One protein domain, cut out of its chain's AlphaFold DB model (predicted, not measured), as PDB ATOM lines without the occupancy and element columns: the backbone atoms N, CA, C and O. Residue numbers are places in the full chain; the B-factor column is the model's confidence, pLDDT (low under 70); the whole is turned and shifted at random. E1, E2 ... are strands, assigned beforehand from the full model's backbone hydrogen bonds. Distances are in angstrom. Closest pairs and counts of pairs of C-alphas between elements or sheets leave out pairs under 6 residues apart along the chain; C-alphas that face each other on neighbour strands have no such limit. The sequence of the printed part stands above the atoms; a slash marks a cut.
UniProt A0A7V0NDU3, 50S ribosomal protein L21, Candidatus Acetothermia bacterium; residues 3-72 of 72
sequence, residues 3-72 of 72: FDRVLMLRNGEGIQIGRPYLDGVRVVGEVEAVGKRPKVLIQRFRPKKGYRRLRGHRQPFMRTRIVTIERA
ATOM      1  N   PHE A   3     213.909 361.055 343.803       85.38
ATOM      2  CA  PHE A   3     214.149 360.136 342.697       85.38
ATOM      3  C   PHE A   3     215.581 359.612 342.783       85.38
ATOM      4  O   PHE A   3     216.534 360.349 342.528       85.38
ATOM      5  N   ASP A   4     215.708 358.326 343.109       84.19
ATOM      6  CA  ASP A   4     217.001 357.640 343.256       84.19
ATOM      7  C   ASP A   4     217.513 357.042 341.935       84.19
ATOM      8  O   ASP A   4     218.659 356.625 341.817       84.19
ATOM      9  N   ARG A   5     216.652 356.963 340.914       84.81
ATOM     10  CA  ARG A   5     216.979 356.358 339.617       84.81
ATOM     11  C   ARG A   5     217.374 357.431 338.615       84.81
ATOM     12  O   ARG A   5     216.526 357.927 337.872       84.81
ATOM     13  N   VAL A   6     218.660 357.762 338.578       83.81
ATOM     14  CA  VAL A   6     219.225 358.739 337.637       83.81
ATOM     15  C   VAL A   6     220.091 358.021 336.605       83.81
ATOM     16  O   VAL A   6     220.981 357.255 336.957       83.81
ATOM     17  N   LEU A   7     219.809 358.245 335.318       85.44
ATOM     18  CA  LEU A   7     220.510 357.584 334.205       85.44
ATOM     19  C   LEU A   7     221.724 358.373 333.710       85.44
ATOM     20  O   LEU A   7     222.704 357.793 333.250       85.44
ATOM     21  N   MET A   8     221.646 359.699 333.758       82.50
ATOM     22  CA  MET A   8     222.646 360.584 333.179       82.50
ATOM     23  C   MET A   8     222.682 361.887 333.967       82.50
ATOM     24  O   MET A   8     221.634 362.446 334.292       82.50
ATOM     25  N   LEU A   9     223.888 362.379 334.224       80.19
ATOM     26  CA  LEU A   9     224.139 363.677 334.833       80.19
ATOM     27  C   LEU A   9     225.140 364.429 333.955       80.19
ATOM     28  O   LEU A   9     226.162 363.876 333.545       80.19
ATOM     29  N   ARG A  10     224.843 365.694 333.662       79.25
ATOM     30  CA  ARG A  10     225.760 366.591 332.964       79.25
ATOM     31  C   ARG A  10     226.049 367.784 333.857       79.25
ATOM     32  O   ARG A  10     225.174 368.620 334.062       79.25
ATOM     33  N   ASN A  11     227.292 367.877 334.302       75.12
ATOM     34  CA  ASN A  11     227.834 369.068 334.946       75.12
ATOM     35  C   ASN A  11     228.798 369.700 333.937       75.12
ATOM     36  O   ASN A  11     229.364 368.972 333.130       75.12
ATOM     37  N   GLY A  12     228.955 371.025 333.916       70.69
ATOM     38  CA  GLY A  12     229.625 371.766 332.828       70.69
ATOM     39  C   GLY A  12     230.975 371.221 332.323       70.69
ATOM     40  O   GLY A  12     231.321 371.477 331.175       70.69
ATOM     41  N   GLU A  13     231.690 370.427 333.123       68.31
ATOM     42  CA  GLU A  13     233.004 369.851 332.814       68.31
ATOM     43  C   GLU A  13     232.972 368.377 332.342       68.31
ATOM     44  O   GLU A  13     233.990 367.860 331.888       68.31
ATOM     45  N   GLY A  14     231.827 367.679 332.385       70.81
ATOM     46  CA  GLY A  14     231.745 366.274 331.962       70.81
ATOM     47  C   GLY A  14     230.349 365.637 332.003       70.81
ATOM     48  O   GLY A  14     229.435 366.092 332.694       70.81
ATOM     49  N   ILE A  15     230.184 364.550 331.243       79.88
ATOM     50  CA  ILE A  15     228.960 363.736 331.203       79.88
ATOM     51  C   ILE A  15     229.220 362.427 331.948       79.88
ATOM     52  O   ILE A  15     230.126 361.677 331.590       79.88
ATOM     53  N   GLN A  16     228.391 362.126 332.944       75.25
ATOM     54  CA  GLN A  16     228.362 360.827 333.608       75.25
ATOM     55  C   GLN A  16     227.167 360.028 333.088       75.25
ATOM     56  O   GLN A  16     226.031 360.506 333.107       75.25
ATOM     57  N   ILE A  17     227.433 358.815 332.605       80.12
ATOM     58  CA  ILE A  17     226.425 357.892 332.075       80.12
ATOM     59  C   ILE A  17     226.367 356.688 333.009       80.12
ATOM     60  O   ILE A  17     227.370 355.998 333.196       80.12
ATOM     61  N   GLY A  18     225.195 356.435 333.582       77.88
ATOM     62  CA  GLY A  18     224.946 355.270 334.418       77.88
ATOM     63  C   GLY A  18     224.912 353.983 333.593       77.88
ATOM     64  O   GLY A  18     224.393 353.946 332.479       77.88
ATOM     65  N   ARG A  19     225.448 352.903 334.159       74.44
ATOM     66  CA  ARG A  19     225.307 351.534 333.649       74.44
ATOM     67  C   ARG A  19     224.925 350.636 334.832       74.44
ATOM     68  O   ARG A  19     225.832 350.034 335.397       74.44
ATOM     69  N   PRO A  20     223.655 350.517 335.269       81.44
ATOM     70  CA  PRO A  20     222.379 351.005 334.724       81.44
ATOM     71  C   PRO A  20     221.824 352.303 335.352       81.44
ATOM     72  O   PRO A  20     220.937 352.908 334.762       81.44
ATOM     73  N   TYR A  21     222.324 352.738 336.512       82.62
ATOM     74  CA  TYR A  21     222.003 354.019 337.165       82.62
ATOM     75  C   TYR A  21     223.296 354.652 337.704       82.62
ATOM     76  O   TYR A  21     224.335 353.991 337.723       82.62
ATOM     77  N   LEU A  22     223.258 355.931 338.082       78.69
ATOM     78  CA  LEU A  22     224.358 356.610 338.771       78.69
ATOM     79  C   LEU A  22     224.199 356.454 340.285       78.69
ATOM     80  O   LEU A  22     223.208 356.916 340.852       78.69
ATOM     81  N   ASP A  23     225.183 355.832 340.931       75.69
ATOM     82  CA  ASP A  23     225.223 355.721 342.388       75.69
ATOM     83  C   ASP A  23     225.566 357.079 343.022       75.69
ATOM     84  O   ASP A  23     226.399 357.830 342.513       75.69
ATOM     85  N   GLY A  24     224.898 357.412 344.131       75.44
ATOM     86  CA  GLY A  24     225.145 358.652 344.881       75.44
ATOM     87  C   GLY A  24     224.490 359.918 344.313       75.44
ATOM     88  O   GLY A  24     224.675 360.993 344.875       75.44
ATOM     89  N   VAL A  25     223.691 359.827 343.242       79.38
ATOM     90  CA  VAL A  25     222.947 360.976 342.693       79.38
ATOM     91  C   VAL A  25     221.476 360.888 343.080       79.38
ATOM     92  O   VAL A  25     220.815 359.885 342.812       79.38
ATOM     93  N   ARG A  26     220.937 361.958 343.669       83.19
ATOM     94  CA  ARG A  26     219.518 362.052 344.039       83.19
ATOM     95  C   ARG A  26     218.893 363.302 343.451       83.19
ATOM     96  O   ARG A  26     219.483 364.377 343.471       83.19
ATOM     97  N   VAL A  27     217.669 363.180 342.947       85.00
ATOM     98  CA  VAL A  27     216.880 364.338 342.507       85.00
ATOM     99  C   VAL A  27     215.767 364.577 343.513       85.00
ATOM    100  O   VAL A  27     214.894 363.727 343.701       85.00
ATOM    101  N   VAL A  28     215.783 365.745 344.149       86.62
ATOM    102  CA  VAL A  28     214.763 366.168 345.108       86.62
ATOM    103  C   VAL A  28     213.754 367.060 344.396       86.62
ATOM    104  O   VAL A  28     214.095 368.067 343.768       86.62
ATOM    105  N   GLY A  29     212.484 366.676 344.487       86.88
ATOM    106  CA  GLY A  29     211.367 367.421 343.925       86.88
ATOM    107  C   GLY A  29     210.207 367.580 344.899       86.88
ATOM    108  O   GLY A  29     209.977 366.752 345.784       86.88
ATOM    109  N   GLU A  30     209.433 368.633 344.699       88.19
ATOM    110  CA  GLU A  30     208.226 368.952 345.453       88.19
ATOM    111  C   GLU A  30     206.984 368.682 344.595       88.19
ATOM    112  O   GLU A  30     206.980 368.927 343.387       88.19
ATOM    113  N   VAL A  31     205.919 368.152 345.198       87.12
ATOM    114  CA  VAL A  31     204.653 367.912 344.490       87.12
ATOM    115  C   VAL A  31     203.833 369.190 344.530       87.12
ATOM    116  O   VAL A  31     203.282 369.540 345.563       87.12
ATOM    117  N   GLU A  32     203.722 369.867 343.391       86.50
ATOM    118  CA  GLU A  32     202.958 371.112 343.292       86.50
ATOM    119  C   GLU A  32     201.454 370.871 343.198       86.50
ATOM    120  O   GLU A  32     200.656 371.649 343.712       86.50
ATOM    121  N   ALA A  33     201.042 369.833 342.467       86.50
ATOM    122  CA  ALA A  33     199.629 369.591 342.221       86.50
ATOM    123  C   ALA A  33     199.341 368.121 341.946       86.50
ATOM    124  O   ALA A  33     200.063 367.444 341.211       86.50
ATOM    125  N   VAL A  34     198.210 367.656 342.465       90.94
ATOM    126  CA  VAL A  34     197.629 366.356 342.133       90.94
ATOM    127  C   VAL A  34     196.349 366.613 341.351       90.94
ATOM    128  O   VAL A  34     195.481 367.362 341.793       90.94
ATOM    129  N   GLY A  35     196.232 366.025 340.164       91.62
ATOM    130  CA  GLY A  35     195.153 366.360 339.245       91.62
ATOM    131  C   GLY A  35     194.743 365.222 338.327       91.62
ATOM    132  O   GLY A  35     195.264 364.107 338.365       91.62
ATOM    133  N   LYS A  36     193.765 365.517 337.471       92.81
ATOM    134  CA  LYS A  36     193.279 364.610 336.429       92.81
ATOM    135  C   LYS A  36     193.489 365.260 335.070       92.81
ATOM    136  O   LYS A  36     193.096 366.405 334.866       92.81
ATOM    137  N   ARG A  37     194.097 364.528 334.136       92.31
ATOM    138  CA  ARG A  37     194.308 364.987 332.760       92.31
ATOM    139  C   ARG A  37     192.963 365.254 332.057       92.31
ATOM    140  O   ARG A  37     191.906 364.795 332.529       92.31
ATOM    141  N   PRO A  38     192.978 365.986 330.928       93.62
ATOM    142  CA  PRO A  38     191.803 366.141 330.080       93.62
ATOM    143  C   PRO A  38     191.146 364.794 329.763       93.62
ATOM    144  O   PRO A  38     191.802 363.750 329.721       93.62
ATOM    145  N   LYS A  39     189.822 364.809 329.595       95.69
ATOM    146  CA  LYS A  39     189.045 363.591 329.351       95.69
ATOM    147  C   LYS A  39     189.379 363.063 327.960       95.69
ATOM    148  O   LYS A  39     189.079 363.722 326.973       95.69
ATOM    149  N   VAL A  40     189.928 361.858 327.892       94.31
ATOM    150  CA  VAL A  40     190.106 361.132 326.635       94.31
ATOM    151  C   VAL A  40     188.854 360.296 326.397       94.31
ATOM    152  O   VAL A  40     188.447 359.512 327.259       94.31
ATOM    153  N   LEU A  41     188.208 360.491 325.249       93.88
ATOM    154  CA  LEU A  41     187.035 359.724 324.841       93.88
ATOM    155  C   LEU A  41     187.487 358.491 324.062       93.88
ATOM    156  O   LEU A  41     188.087 358.596 323.000       93.88
ATOM    157  N   ILE A  42     187.183 357.313 324.597       93.56
ATOM    158  CA  ILE A  42     187.440 356.029 323.954       93.56
ATOM    159  C   ILE A  42     186.109 355.542 323.390       93.56
ATOM    160  O   ILE A  42     185.230 355.079 324.127       93.56
ATOM    161  N   GLN A  43     185.961 355.658 322.075       94.12
ATOM    162  CA  GLN A  43     184.835 355.095 321.347       94.12
ATOM    163  C   GLN A  43     185.236 353.732 320.785       94.12
ATOM    164  O   GLN A  43     186.226 353.605 320.070       94.12
ATOM    165  N   ARG A  44     184.470 352.693 321.112       94.12
ATOM    166  CA  ARG A  44     184.609 351.365 320.511       94.12
ATOM    167  C   ARG A  44     183.366 351.075 319.689       94.12
ATOM    168  O   ARG A  44     182.255 351.108 320.219       94.12
ATOM    169  N   PHE A  45     183.567 350.762 318.418       95.31
ATOM    170  CA  PHE A  45     182.507 350.404 317.485       95.31
ATOM    171  C   PHE A  45     182.855 349.085 316.794       95.31
ATOM    172  O   PHE A  45     184.005 348.872 316.417       95.31
ATOM    173  N   ARG A  46     181.873 348.190 316.650       94.06
ATOM    174  CA  ARG A  46     181.988 346.998 315.799       94.06
ATOM    175  C   ARG A  46     180.850 347.016 314.770       94.06
ATOM    176  O   ARG A  46     179.684 346.983 315.185       94.06
ATOM    177  N   PRO A  47     181.157 347.044 313.460       95.44
ATOM    178  CA  PRO A  47     180.142 347.060 312.412       95.44
ATOM    179  C   PRO A  47     179.214 345.845 312.492       95.44
ATOM    180  O   PRO A  47     179.660 344.749 312.825       95.44
ATOM    181  N   LYS A  48     177.925 346.028 312.168       93.62
ATOM    182  CA  LYS A  48     176.912 344.953 312.051       93.62
ATOM    183  C   LYS A  48     176.719 344.074 313.304       93.62
ATOM    184  O   LYS A  48     176.113 343.013 313.227       93.62
ATOM    185  N   LYS A  49     177.224 344.503 314.467       93.81
ATOM    186  CA  LYS A  49     177.088 343.794 315.754       93.81
ATOM    187  C   LYS A  49     176.292 344.578 316.802       93.81
ATOM    188  O   LYS A  49     176.296 344.197 317.964       93.81
ATOM    189  N   GLY A  50     175.691 345.714 316.428       92.94
ATOM    190  CA  GLY A  50     174.997 346.614 317.365       92.94
ATOM    191  C   GLY A  50     175.899 347.185 318.472       92.94
ATOM    192  O   GLY A  50     175.421 347.805 319.418       92.94
ATOM    193  N   TYR A  51     177.216 346.976 318.384       93.31
ATOM    194  CA  TYR A  51     178.148 347.297 319.451       93.31
ATOM    195  C   TYR A  51     178.749 348.682 319.225       93.31
ATOM    196  O   TYR A  51     179.621 348.879 318.374       93.31
ATOM    197  N   ARG A  52     178.293 349.636 320.034       93.50
ATOM    198  CA  ARG A  52     178.840 350.988 320.138       93.50
ATOM    199  C   ARG A  52     178.944 351.358 321.612       93.50
ATOM    200  O   ARG A  52     177.934 351.438 322.305       93.50
ATOM    201  N   ARG A  53     180.158 351.572 322.108       93.69
ATOM    202  CA  ARG A  53     180.420 351.981 323.495       93.69
ATOM    203  C   ARG A  53     181.268 353.242 323.495       93.69
ATOM    204  O   ARG A  53     182.300 353.288 322.834       93.69
ATOM    205  N   LEU A  54     180.834 354.243 324.254       94.44
ATOM    206  CA  LEU A  54     181.591 355.461 324.504       94.44
ATOM    207  C   LEU A  54     181.965 355.487 325.984       94.44
ATOM    208  O   LEU A  54     181.085 355.473 326.843       94.44
ATOM    209  N   ARG A  55     183.261 355.506 326.288       94.12
ATOM    210  CA  ARG A  55     183.761 355.615 327.661       94.12
ATOM    211  C   ARG A  55     184.784 356.735 327.742       94.12
ATOM    212  O   ARG A  55     185.653 356.847 326.888       94.12
ATOM    213  N   GLY A  56     184.685 357.558 328.776       95.19
ATOM    214  CA  GLY A  56     185.724 358.533 329.091       95.19
ATOM    215  C   GLY A  56     186.770 357.938 330.022       95.19
ATOM    216  O   GLY A  56     186.415 357.216 330.952       95.19
ATOM    217  N   HIS A  57     188.031 358.299 329.818       95.19
ATOM    218  CA  HIS A  57     189.094 358.109 330.798       95.19
ATOM    219  C   HIS A  57     189.709 359.455 331.169       95.19
ATOM    220  O   HIS A  57     189.919 360.314 330.312       95.19
ATOM    221  N   ARG A  58     189.992 359.645 332.456       94.81
ATOM    222  CA  ARG A  58     190.766 360.781 332.959       94.81
ATOM    223  C   ARG A  58     191.941 360.225 333.737       94.81
ATOM    224  O   ARG A  58     191.756 359.697 334.829       94.81
ATOM    225  N   GLN A  59     193.131 360.342 333.161       94.81
ATOM    226  CA  GLN A  59     194.339 359.824 333.784       94.81
ATOM    227  C   GLN A  59     194.721 360.700 334.989       94.81
ATOM    228  O   GLN A  59     194.908 361.907 334.799       94.81
ATOM    229  N   PRO A  60     194.834 360.146 336.208       94.38
ATOM    230  CA  PRO A  60     195.397 360.879 337.335       94.38
ATOM    231  C   PRO A  60     196.878 361.171 337.074       94.38
ATOM    232  O   PRO A  60     197.591 360.350 336.493       94.38
ATOM    233  N   PHE A  61     197.334 362.351 337.477       93.00
ATOM    234  CA  PHE A  61     198.733 362.746 337.390       93.00
ATOM    235  C   PHE A  61     199.139 363.567 338.612       93.00
ATOM    236  O   PHE A  61     198.303 364.201 339.258       93.00
ATOM    237  N   MET A  62     200.438 363.578 338.889       92.12
ATOM    238  CA  MET A  62     201.060 364.488 339.841       92.12
ATOM    239  C   MET A  62     202.035 365.377 339.081       92.12
ATOM    240  O   MET A  62     202.859 364.884 338.308       92.12
ATOM    241  N   ARG A  63     201.919 366.690 339.267       88.69
ATOM    242  CA  ARG A  63     202.900 367.657 338.792       88.69
ATOM    243  C   ARG A  63     203.943 367.823 339.886       88.69
ATOM    244  O   ARG A  63     203.607 368.232 340.993       88.69
ATOM    245  N   THR A  64     205.182 367.468 339.569       88.94
ATOM    246  CA  THR A  64     206.317 367.583 340.489       88.94
ATOM    247  C   THR A  64     207.275 368.625 339.935       88.94
ATOM    248  O   THR A  64     207.659 368.534 338.767       88.94
ATOM    249  N   ARG A  65     207.646 369.608 340.751       87.88
ATOM    250  CA  ARG A  65     208.709 370.567 340.453       87.88
ATOM    251  C   ARG A  65     210.027 370.012 340.963       87.88
ATOM    252  O   ARG A  65     210.098 369.529 342.087       87.88
ATOM    253  N   ILE A  66     211.066 370.077 340.139       89.44
ATOM    254  CA  ILE A  66     212.416 369.689 340.550       89.44
ATOM    255  C   ILE A  66     213.067 370.881 341.246       89.44
ATOM    256  O   ILE A  66     213.066 371.982 340.697       89.44
ATOM    257  N   VAL A  67     213.567 370.660 342.461       86.88
ATOM    258  CA  VAL A  67     214.138 371.710 343.314       86.88
ATOM    259  C   VAL A  67     215.656 371.634 343.283       86.88
ATOM    260  O   VAL A  67     216.321 372.630 343.009       86.88
ATOM    261  N   THR A  68     216.216 370.450 343.523       84.62
ATOM    262  CA  THR A  68     217.667 370.290 343.653       84.62
ATOM    263  C   THR A  68     218.107 368.926 343.152       84.62
ATOM    264  O   THR A  68     217.378 367.936 343.244       84.62
ATOM    265  N   ILE A  69     219.313 368.890 342.595       84.12
ATOM    266  CA  ILE A  69     220.028 367.660 342.281       84.12
ATOM    267  C   ILE A  69     221.153 367.568 343.305       84.12
ATOM    268  O   ILE A  69     222.045 368.413 343.323       84.12
ATOM    269  N   GLU A  70     221.067 366.581 344.183       78.94
ATOM    270  CA  GLU A  70     222.049 366.329 345.226       78.94
ATOM    271  C   GLU A  70     223.050 365.275 344.758       78.94
ATOM    272  O   GLU A  70     222.707 364.314 344.058       78.94
ATOM    273  N   ARG A  71     224.299 365.466 345.177       69.62
ATOM    274  CA  ARG A  71     225.390 364.516 345.004       69.62
ATOM    275  C   ARG A  71     225.883 364.127 346.395       69.62
ATOM    276  O   ARG A  71     226.246 365.016 347.162       69.62
ATOM    277  N   ALA A  72     225.839 362.836 346.700       58.12
ATOM    278  CA  ALA A  72     226.523 362.247 347.846       58.12
ATOM    279  C   ALA A  72     227.993 361.973 347.505       58.12
ATOM    280  O   ALA A  72     228.286 361.687 346.318       58.12
TER     281      ALA A  72
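AT A GLANCE: This is residues 3 to 72 of the 72 residues of the protein "50S ribosomal protein L21" of Candidatus Acetothermia bacterium (UniProt A0A7V0NDU3). A long, narrow ribbon of two antiparallel strands, bent along its way, has a small two-stranded hairpin, E1 and E2, near one end. E3 and E6 make one part of the ribbon and the hairpin of E4 and E5 the other; residues 46 to 51 stick out at its far tip, residues 10 to 15 at the tip of the small hairpin. The printed part has 70 residues, with no named helix and six strands, E1 to E6 in chain order, in three antiparallel sheets of two: all strand. It is extended, with a radius of gyration of the C-alphas of 21.2 A and spans of 64 by 28 by 19 A.

HOW THE PARTS SIT: E1, residues 8 to 11, and E2, residues 14 to 17, form a hairpin at 169 degrees, with N 9 and O 16 3.1 A apart, within hydrogen-bond range. E3, residues 25 to 36, is only just apart from E1, at 8.4 A. It is antiparallel to E6, residues 60 to 71, at 161 degrees; N 30 and O 65 are within hydrogen-bond range at 2.8 A. E3 bends by 66 degrees at residue 32 and E6 by 63 degrees at residue 67. E4, residues 40 to 46, and E5, residues 51 to 57, form a hairpin at 167 degrees, with N 44 and O 53 2.8 A apart, within hydrogen-bond range. E5 runs on into E6 across a break of 2 residues, at 40 degrees.

IN THESE COORDINATES: E1 begins at C-alpha 8 (222.646, 360.584, 333.179). E3 measures 30.5 A, E4 19.6 A, E5 19.1 A and E6 31.2 A, ending at C-alpha 71 (225.390, 364.516, 345.004).

THE WHOLE: The C-alphas farthest apart, of Glu 13 and Lys 48, are 64.8 A apart. The printed part has no cut, and no link is long. Residues 13, 71 and 72 have pLDDT under 70.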